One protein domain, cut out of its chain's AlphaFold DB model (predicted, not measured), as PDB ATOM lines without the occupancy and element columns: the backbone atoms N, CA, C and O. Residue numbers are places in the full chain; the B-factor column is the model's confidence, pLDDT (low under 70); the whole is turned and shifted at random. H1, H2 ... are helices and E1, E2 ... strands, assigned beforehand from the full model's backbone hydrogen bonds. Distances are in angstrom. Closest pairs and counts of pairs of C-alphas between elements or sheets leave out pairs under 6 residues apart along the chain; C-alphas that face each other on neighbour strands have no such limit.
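What this domain is: This is residues 3 to 68 of the 84 residues of an uncharacterized protein of Streptococcus agalactiae (UniProt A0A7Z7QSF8). A small three-stranded antiparallel sheet forms one side of this domain, with helix H1 packed on one of its faces and lying at the middle of the whole. H3 runs side by side with H1, while the short H2 packs across H1 well away from the sheet. The printed part has 66 residues, with three named helices and three named strands in the order E1, E2, H1, H2, H3, E3; the sheet's order is E2 - E1 - E3, with the last strand beside the first. The class is mixed, helices and strands. The whole is compact, with a radius of gyration of the C-alphas of 10.9 A, and rounded, spanning 26 by 25 by 22 A.

Where its parts are: The printed part begins with E1, residues 3 to 6, 10.2 A from first to last C-alpha; C-alpha 3 is at (80.240, -26.408, 101.845). E2 follows as residues 9 to 14, the longest strand by residues, and measures 15.1 A. H1 is residues 17 to 28, 16.5 A long, from C-alpha 17 at (75.612, -28.539, 94.785) to C-alpha 28 at (66.622, -27.815, 108.582). H2 is residues 36 to 42, 10.0 A long. H3 is residues 48 to 58, 15.4 A long. E3 is residues 63 to 67, 13.3 A long, and ends at C-alpha 67 at (83.223, -23.381, 97.194).

How they stand to each other: E1 is the inner strand of the sheet, and E2 and E3 are its edge strands. E1 and E2 form a hairpin, antiparallel at 153 degrees between their directions, with N 6 and O 9 at 2.9 A and N 4 and O 12 at 3.0 A, within hydrogen-bond range. E1 and E3 are antiparallel at 165 degrees, with N 3 and O 66 at 2.8 A and N 64 and O 5 at 2.8 A, also within that range. H1 is on one face of the sheet at a height over the sheet of 8.3 A, an arrangement of two layers, one of helix and one of strands. H1 lies over E2, on which 7 of its 12 C-alphas fall, and only just not over E1, on which 2 fall. On the local plane H1 stands at 31 degrees to E2, only just slantwise to the strands. The closest C-alphas of E2 and H1 are those of Asp 14 and Ala 20, 5.6 A apart. H1 and H3 touch, with the closest C-alphas, those of Arg 18 and Asp 48, 5.7 A apart; they run the same way at a shallow tilt of 17 degrees. H3 only grazes the sheet, with its residues 52 to 56. H1 touches H2 with its residues 22 to 26 alone; the closest C-alphas are those of Asp 26 and Leu 36, 6.2 A apart, and the lines of the two helices are about perpendicular at 76 degrees. H2 is not on the sheet, and H2 and H3 are apart. In H1, H2 and H3 every O i to N i+4 pair is within hydrogen-bond range.

The domain as a whole: The two C-alphas farthest apart are those of Glu 32 and Asn 68, 30.0 A, while the first and last printed C-alphas, those of Glu 3 and Asn 68, are 7.0 A apart. The printed part has no cut. The link from H1 to H2, 7 residues, is short; the other four links are tight. The mean pLDDT of the printed part is 88.2, and residues 31 to 35, in the link from H1 to H2, are under 70.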
ATOM      1  N   GLU A   3      80.478 -26.492 100.418       94.12
ATOM      2  CA  GLU A   3      80.240 -26.408 101.845       94.12
ATOM      3  C   GLU A   3      79.065 -25.466 102.054       94.12
ATOM      4  O   GLU A   3      79.071 -24.354 101.522       94.12
ATOM      5  N   ILE A   4      78.063 -25.924 102.798       93.31
ATOM      6  CA  ILE A   4      76.922 -25.094 103.181       93.31
ATOM      7  C   ILE A   4      76.964 -24.915 104.686       93.31
ATOM      8  O   ILE A   4      77.024 -25.895 105.443       93.31
ATOM      9  N   ARG A   5      76.930 -23.652 105.104       95.19
ATOM     10  CA  ARG A   5      76.744 -23.276 106.501       95.19
ATOM     11  C   ARG A   5      75.415 -22.581 106.678       95.19
ATOM     12  O   ARG A   5      75.013 -21.806 105.817       95.19
ATOM     13  N   ILE A   6      74.772 -22.851 107.801       93.56
ATOM     14  CA  ILE A   6      73.557 -22.169 108.218       93.56
ATOM     15  C   ILE A   6      73.844 -21.487 109.548       93.56
ATOM     16  O   ILE A   6      74.321 -22.134 110.478       93.56
ATOM     17  N   ASP A   7      73.630 -20.172 109.613       92.88
ATOM     18  CA  ASP A   7      73.891 -19.355 110.808       92.88
ATOM     19  C   ASP A   7      75.321 -19.526 111.368       92.88
ATOM     20  O   ASP A   7      75.580 -19.433 112.568       92.88
ATOM     21  N   GLY A   8      76.278 -19.761 110.463       91.31
ATOM     22  CA  GLY A   8      77.691 -19.986 110.766       91.31
ATOM     23  C   GLY A   8      78.065 -21.433 111.117       91.31
ATOM     24  O   GLY A   8      79.261 -21.730 111.221       91.31
ATOM     25  N   GLU A   9      77.098 -22.344 111.250       92.31
ATOM     26  CA  GLU A   9      77.325 -23.762 111.546       92.31
ATOM     27  C   GLU A   9      77.381 -24.614 110.273       92.31
ATOM     28  O   GLU A   9      76.574 -24.461 109.361       92.31
ATOM     29  N   LEU A  10      78.345 -25.538 110.202       91.69
ATOM     30  CA  LEU A  10      78.487 -26.453 109.070       91.69
ATOM     31  C   LEU A  10      77.326 -27.451 109.034       91.69
ATOM     32  O   LEU A  10      77.210 -28.279 109.935       91.69
ATOM     33  N   VAL A  11      76.544 -27.428 107.952       89.25
ATOM     34  CA  VAL A  11      75.474 -28.408 107.719       89.25
ATOM     35  C   VAL A  11      75.958 -29.538 106.824       89.25
ATOM     36  O   VAL A  11      75.784 -30.707 107.162       89.25
ATOM     37  N   THR A  12      76.605 -29.222 105.700       86.88
ATOM     38  CA  THR A  12      77.081 -30.255 104.772       86.88
ATOM     39  C   THR A  12      78.350 -29.872 104.028       86.88
ATOM     40  O   THR A  12      78.703 -28.698 103.892       86.88
ATOM     41  N   PHE A  13      79.032 -30.906 103.543       81.81
ATOM     42  CA  PHE A  13      80.276 -30.827 102.800       81.81
ATOM     43  C   PHE A  13      80.291 -31.899 101.700       81.81
ATOM     44  O   PHE A  13      80.755 -33.020 101.917       81.81
ATOM     45  N   ASP A  14      79.770 -31.553 100.522       84.19
ATOM     46  CA  ASP A  14      79.507 -32.497  99.428       84.19
ATOM     47  C   ASP A  14      80.210 -32.108  98.112       84.19
ATOM     48  O   ASP A  14      80.679 -30.985  97.910       84.19
ATOM     49  N   GLY A  15      80.369 -33.065  97.196       81.56
ATOM     50  CA  GLY A  15      80.943 -32.827  95.871       81.56
ATOM     51  C   GLY A  15      79.976 -32.164  94.885       81.56
ATOM     52  O   GLY A  15      80.443 -31.583  93.902       81.56
ATOM     53  N   ASN A  16      78.673 -32.243  95.143       88.38
ATOM     54  CA  ASN A  16      77.596 -31.804  94.271       88.38
ATOM     55  C   ASN A  16      76.735 -30.732  94.969       88.38
ATOM     56  O   ASN A  16      76.367 -30.878  96.131       88.38
ATOM     57  N   PHE A  17      76.431 -29.639  94.259       89.06
ATOM     58  CA  PHE A  17      75.612 -28.539  94.785       89.06
ATOM     59  C   PHE A  17      74.205 -29.002  95.155       89.06
ATOM     60  O   PHE A  17      73.754 -28.766  96.272       89.06
ATOM     61  N   ARG A  18      73.549 -29.723  94.248       91.44
ATOM     62  CA  ARG A  18      72.189 -30.218  94.424       91.44
ATOM     63  C   ARG A  18      72.067 -31.109  95.654       91.44
ATOM     64  O   ARG A  18      71.188 -30.898  96.483       91.44
ATOM     65  N   ASP A  19      72.956 -32.094  95.777       90.38
ATOM     66  CA  ASP A  19      72.978 -33.006  96.923       90.38
ATOM     67  C   ASP A  19      73.212 -32.240  98.235       90.38
ATOM     68  O   ASP A  19      72.532 -32.496  99.232       90.38
ATOM     69  N   ALA A  20      74.102 -31.240  98.224       92.19
ATOM     70  CA  ALA A  20      74.340 -30.381  99.379       92.19
ATOM     71  C   ALA A  20      73.078 -29.597  99.795       92.19
ATOM     72  O   ALA A  20      72.736 -29.558 100.980       92.19
ATOM     73  N   PHE A  21      72.353 -29.001  98.845       93.81
ATOM     74  CA  PHE A  21      71.126 -28.257  99.144       93.81
ATOM     75  C   PHE A  21      70.012 -29.163  99.670       93.81
ATOM     76  O   PHE A  21      69.418 -28.864 100.703       93.81
ATOM     77  N   ILE A  22      69.775 -30.307  99.022       92.62
ATOM     78  CA  ILE A  22      68.750 -31.274  99.449       92.62
ATOM     79  C   ILE A  22      69.050 -31.790 100.860       92.62
ATOM     80  O   ILE A  22      68.146 -31.870 101.691       92.62
ATOM     81  N   PHE A  23      70.319 -32.085 101.160       91.25
ATOM     82  CA  PHE A  23      70.736 -32.455 102.511       91.25
ATOM     83  C   PHE A  23      70.494 -31.326 103.516       91.25
ATOM     84  O   PHE A  23      70.004 -31.568 104.616       91.25
ATOM     85  N   THR A  24      70.813 -30.088 103.141       92.50
ATOM     86  CA  THR A  24      70.607 -28.924 104.011       92.50
ATOM     87  C   THR A  24      69.132 -28.756 104.361       92.50
ATOM     88  O   THR A  24      68.802 -28.606 105.534       92.50
ATOM     89  N   ILE A  25      68.239 -28.873 103.375       93.19
ATOM     90  CA  ILE A  25      66.786 -28.823 103.587       93.19
ATOM     91  C   ILE A  25      66.325 -29.946 104.523       93.19
ATOM     92  O   ILE A  25      65.542 -29.700 105.441       93.19
ATOM     93  N   ASP A  26      66.816 -31.173 104.323       90.94
ATOM     94  CA  ASP A  26      66.498 -32.317 105.187       90.94
ATOM     95  C   ASP A  26      66.907 -32.056 106.649       90.94
ATOM     96  O   ASP A  26      66.109 -32.266 107.565       90.94
ATOM     97  N   CYS A  27      68.108 -31.503 106.857       89.19
ATOM     98  CA  CYS A  27      68.605 -31.098 108.172       89.19
ATOM     99  C   CYS A  27      67.747 -30.001 108.817       89.19
ATOM    100  O   CYS A  27      67.379 -30.124 109.987       89.19
ATOM    101  N   LEU A  28      67.404 -28.948 108.071       90.69
ATOM    102  CA  LEU A  28      66.622 -27.815 108.582       90.69
ATOM    103  C   LEU A  28      65.193 -28.202 108.972       90.69
ATOM    104  O   LEU A  28      64.623 -27.627 109.895       90.69
ATOM    105  N   ARG A  29      64.625 -29.227 108.328       88.75
ATOM    106  CA  ARG A  29      63.309 -29.777 108.687       88.75
ATOM    107  C   ARG A  29      63.302 -30.535 110.017       88.75
ATOM    108  O   ARG A  29      62.220 -30.844 110.513       88.75
ATOM    109  N   GLY A  30      64.467 -30.854 110.590       74.19
ATOM    110  CA  GLY A  30      64.583 -31.414 111.940       74.19
ATOM    111  C   GLY A  30      63.862 -32.751 112.148       74.19
ATOM    112  O   GLY A  30      63.413 -33.036 113.257       74.19
ATOM    113  N   SER A  31      63.696 -33.562 111.096       61.59
ATOM    114  CA  SER A  31      63.007 -34.854 111.215       61.59
ATOM    115  C   SER A  31      63.803 -35.820 112.105       61.59
ATOM    116  O   SER A  31      65.007 -35.975 111.920       61.59
ATOM    117  N   GLU A  32      63.124 -36.489 113.050       56.69
ATOM    118  CA  GLU A  32      63.725 -37.440 114.013       56.69
ATOM    119  C   GLU A  32      64.505 -38.582 113.333       56.69
ATOM    120  O   GLU A  32      65.443 -39.129 113.909       56.69
ATOM    121  N   GLU A  33      64.165 -38.889 112.078       54.44
ATOM    122  CA  GLU A  33      64.998 -39.663 111.162       54.44
ATOM    123  C   GLU A  33      65.153 -38.870 109.852       54.44
ATOM    124  O   GLU A  33      64.151 -38.666 109.154       54.44
ATOM    125  N   PRO A  34      66.370 -38.422 109.485       58.47
ATOM    126  CA  PRO A  34      66.615 -37.798 108.191       58.47
ATOM    127  C   PRO A  34      66.298 -38.810 107.088       58.47
ATOM    128  O   PRO A  34      67.039 -39.769 106.847       58.47
ATOM    129  N   THR A  35      65.155 -38.641 106.421       68.50
ATOM    130  CA  THR A  35      64.771 -39.490 105.289       68.50
ATOM    131  C   THR A  35      65.222 -38.814 104.015       68.50
ATOM    132  O   THR A  35      64.413 -38.495 103.151       68.50
ATOM    133  N   LEU A  36      66.541 -38.666 103.878       80.44
ATOM    134  CA  LEU A  36      67.195 -38.025 102.740       80.44
ATOM    135  C   LEU A  36      66.554 -38.450 101.406       80.44
ATOM    136  O   LEU A  36      66.214 -37.623 100.569       80.44
ATOM    137  N   LYS A  37      66.259 -39.751 101.252       82.50
ATOM    138  CA  LYS A  37      65.561 -40.329 100.090       82.50
ATOM    139  C   LYS A  37      64.208 -39.670  99.778       82.50
ATOM    140  O   LYS A  37      63.900 -39.473  98.607       82.50
ATOM    141  N   ARG A  38      63.389 -39.376 100.788       84.12
ATOM    142  CA  ARG A  38      62.098 -38.698 100.626       84.12
ATOM    143  C   ARG A  38      62.306 -37.256 100.179       84.12
ATOM    144  O   ARG A  38      61.644 -36.824  99.242       84.12
ATOM    145  N   THR A  39      63.260 -36.561 100.788       87.06
ATOM    146  CA  THR A  39      63.613 -35.182 100.433       87.06
ATOM    147  C   THR A  39      64.112 -35.114  98.981       87.06
ATOM    148  O   THR A  39      63.605 -34.316  98.201       87.06
ATOM    149  N   TYR A  40      64.947 -36.057  98.528       87.12
ATOM    150  CA  TYR A  40      65.313 -36.173  97.105       87.12
ATOM    151  C   TYR A  40      64.116 -36.353  96.162       87.12
ATOM    152  O   TYR A  40      64.106 -35.797  95.065       87.12
ATOM    153  N   GLN A  41      63.122 -37.157  96.550       88.62
ATOM    154  CA  GLN A  41      61.936 -37.381  95.718       88.62
ATOM    155  C   GLN A  41      61.061 -36.132  95.620       88.62
ATOM    156  O   GLN A  41      60.535 -35.847  94.551       88.62
ATOM    157  N   GLU A  42      60.920 -35.392  96.717       90.94
ATOM    158  CA  GLU A  42      60.134 -34.159  96.759       90.94
ATOM    159  C   GLU A  42      60.750 -33.059  95.889       90.94
ATOM    160  O   GLU A  42      60.047 -32.385  95.144       90.94
ATOM    161  N   PHE A  43      62.077 -32.952  95.911       92.44
ATOM    162  CA  PHE A  43      62.828 -31.939  95.178       92.44
ATOM    163  C   PHE A  43      63.408 -32.448  93.849       92.44
ATOM    164  O   PHE A  43      64.423 -31.944  93.369       92.44
ATOM    165  N   THR A  44      62.807 -33.471  93.234       90.62
ATOM    166  CA  THR A  44      63.307 -34.048  91.970       90.62
ATOM    167  C   THR A  44      63.254 -33.053  90.806       90.62
ATOM    168  O   THR A  44      64.175 -33.029  89.992       90.62
ATOM    169  N   ASP A  45      62.238 -32.196  90.750       93.25
ATOM    170  CA  ASP A  45      62.053 -31.247  89.643       93.25
ATOM    171  C   ASP A  45      62.651 -29.852  89.908       93.25
ATOM    172  O   ASP A  45      62.643 -29.008  89.019       93.25
ATOM    173  N   TYR A  46      63.199 -29.611  91.103       94.19
ATOM    174  CA  TYR A  46      63.778 -28.318  91.479       94.19
ATOM    175  C   TYR A  46      65.169 -28.149  90.859       94.19
ATOM    176  O   TYR A  46      65.953 -29.104  90.815       94.19
ATOM    177  N   THR A  47      65.492 -26.950  90.383       93.25
ATOM    178  CA  THR A  47      66.858 -26.560  90.012       93.25
ATOM    179  C   THR A  47      67.670 -26.176  91.249       93.25
ATOM    180  O   THR A  47      67.131 -26.071  92.348       93.25
ATOM    181  N   ASP A  48      68.981 -25.981  91.095       91.19
ATOM    182  CA  ASP A  48      69.820 -25.507  92.202       91.19
ATOM    183  C   ASP A  48      69.351 -24.133  92.721       91.19
ATOM    184  O   ASP A  48      69.385 -23.898  93.924       91.19
ATOM    185  N   GLU A  49      68.853 -23.264  91.832       91.06
ATOM    186  CA  GLU A  49      68.295 -21.950  92.184       91.06
ATOM    187  C   GLU A  49      66.978 -22.092  92.957       91.06
ATOM    188  O   GLU A  49      66.858 -21.524  94.040       91.06
ATOM    189  N   ASP A  50      66.053 -22.948  92.498       94.94
ATOM    190  CA  ASP A  50      64.797 -23.212  93.222       94.94
ATOM    191  C   ASP A  50      65.062 -23.744  94.644       94.94
ATOM    192  O   ASP A  50      64.321 -23.455  95.583       94.94
ATOM    193  N   LEU A  51      66.116 -24.552  94.823       94.56
ATOM    194  CA  LEU A  51      66.510 -25.074  96.133       94.56
ATOM    195  C   LEU A  51      67.083 -23.986  97.042       94.56
ATOM    196  O   LEU A  51      66.810 -23.996  98.241       94.56
ATOM    197  N   MET A  52      67.878 -23.070  96.485       92.94
ATOM    198  CA  MET A  52      68.398 -21.920  97.223       92.94
ATOM    199  C   MET A  52      67.253 -21.011  97.673       92.94
ATOM    200  O   MET A  52      67.141 -20.741  98.868       92.94
ATOM    201  N   GLU A  53      66.348 -20.659  96.757       93.25
ATOM    202  CA  GLU A  53      65.155 -19.869  97.077       93.25
ATOM    203  C   GLU A  53      64.283 -20.563  98.125       93.25
ATOM    204  O   GLU A  53      63.831 -19.923  99.074       93.25
ATOM    205  N   TYR A  54      64.084 -21.880  98.017       94.94
ATOM    206  CA  TYR A  54      63.324 -22.631  99.015       94.94
ATOM    207  C   TYR A  54      63.946 -22.519 100.413       94.94
ATOM    208  O   TYR A  54      63.224 -22.313 101.387       94.94
ATOM    209  N   ILE A  55      65.277 -22.626 100.527       93.06
ATOM    210  CA  ILE A  55      65.969 -22.485 101.816       93.06
ATOM    211  C   ILE A  55      65.769 -21.077 102.392       93.06
ATOM    212  O   ILE A  55      65.501 -20.946 103.584       93.06
ATOM    213  N   GLU A  56      65.881 -20.042 101.556       92.12
ATOM    214  CA  GLU A  56      65.736 -18.638 101.964       92.12
ATOM    215  C   GLU A  56      64.299 -18.263 102.349       92.12
ATOM    216  O   GLU A  56      64.094 -17.439 103.240       92.12
ATOM    217  N   MET A  57      63.298 -18.838 101.676       93.25
ATOM    218  CA  MET A  57      61.890 -18.499 101.896       93.25
ATOM    219  C   MET A  57      61.234 -19.315 103.011       93.25
ATOM    220  O   MET A  57      60.382 -18.785 103.726       93.25
ATOM    221  N   GLU A  58      61.577 -20.599 103.143       95.00
ATOM    222  CA  GLU A  58      60.918 -21.501 104.095       95.00
ATOM    223  C   GLU A  58      61.514 -21.402 105.506       95.00
ATOM    224  O   GLU A  58      60.804 -21.558 106.503       95.00
ATOM    225  N   PHE A  59      62.820 -21.148 105.616       92.44
ATOM    226  CA  PHE A  59      63.522 -21.153 106.896       92.44
ATOM    227  C   PHE A  59      64.027 -19.750 107.242       92.44
ATOM    228  O   PHE A  59      64.664 -19.086 106.431       92.44
ATOM    229  N   ASP A  60      63.793 -19.311 108.480       92.88
ATOM    230  CA  ASP A  60      64.340 -18.053 109.008       92.88
ATOM    231  C   ASP A  60      65.820 -18.240 109.378       92.88
ATOM    232  O   ASP A  60      66.183 -18.340 110.550       92.88
ATOM    233  N   VAL A  61      66.669 -18.386 108.360       91.88
ATOM    234  CA  VAL A  61      68.091 -18.717 108.507       91.88
ATOM    235  C   VAL A  61      68.968 -17.874 107.592       91.88
ATOM    236  O   VAL A  61      68.508 -17.285 106.616       91.88
ATOM    237  N   LYS A  62      70.271 -17.832 107.888       92.81
ATOM    238  CA  LYS A  62      71.269 -17.187 107.022       92.81
ATOM    239  C   LYS A  62      72.177 -18.231 106.374       92.81
ATOM    240  O   LYS A  62      73.125 -18.678 107.027       92.81
ATOM    241  N   PRO A  63      71.907 -18.631 105.118       92.69
ATOM    242  CA  PRO A  63      72.736 -19.602 104.424       92.69
ATOM    243  C   PRO A  63      74.018 -18.978 103.860       92.69
ATOM    244  O   PRO A  63      74.023 -17.866 103.334       92.69
ATOM    245  N   GLU A  64      75.115 -19.730 103.915       93.81
ATOM    246  CA  GLU A  64      76.390 -19.405 103.276       93.81
ATOM    247  C   GLU A  64      76.821 -20.553 102.357       93.81
ATOM    248  O   GLU A  64      76.961 -21.699 102.794       93.81
ATOM    249  N   LEU A  65      77.084 -20.235 101.085       91.50
ATOM    250  CA  LEU A  65      77.604 -21.175 100.094       91.50
ATOM    251  C   LEU A  65      79.111 -20.973  99.900       91.50
ATOM    252  O   LEU A  65      79.560 -19.949  99.381       91.50
ATOM    253  N   ILE A  66      79.904 -21.975 100.270       91.75
ATOM    254  CA  ILE A  66      81.367 -21.924 100.228       91.75
ATOM    255  C   ILE A  66      81.889 -22.964  99.229       91.75
ATOM    256  O   ILE A  66      81.697 -24.170  99.374       91.75
ATOM    257  N   VAL A  67      82.611 -22.503  98.204       88.69
ATOM    258  CA  VAL A  67      83.223 -23.381  97.194       88.69
ATOM    259  C   VAL A  67      84.693 -23.623  97.525       88.69
ATOM    260  O   VAL A  67      85.582 -22.838  97.187       88.69
ATOM    261  N   ASN A  68      84.963 -24.761  98.156       87.44
ATOM    262  CA  ASN A  68      86.300 -25.200  98.534       87.44
ATOM    263  C   ASN A  68      87.077 -25.754  97.328       87.44
ATOM    264  O   ASN A  68      86.611 -26.661  96.618       87.44
TER     265      ASN A  68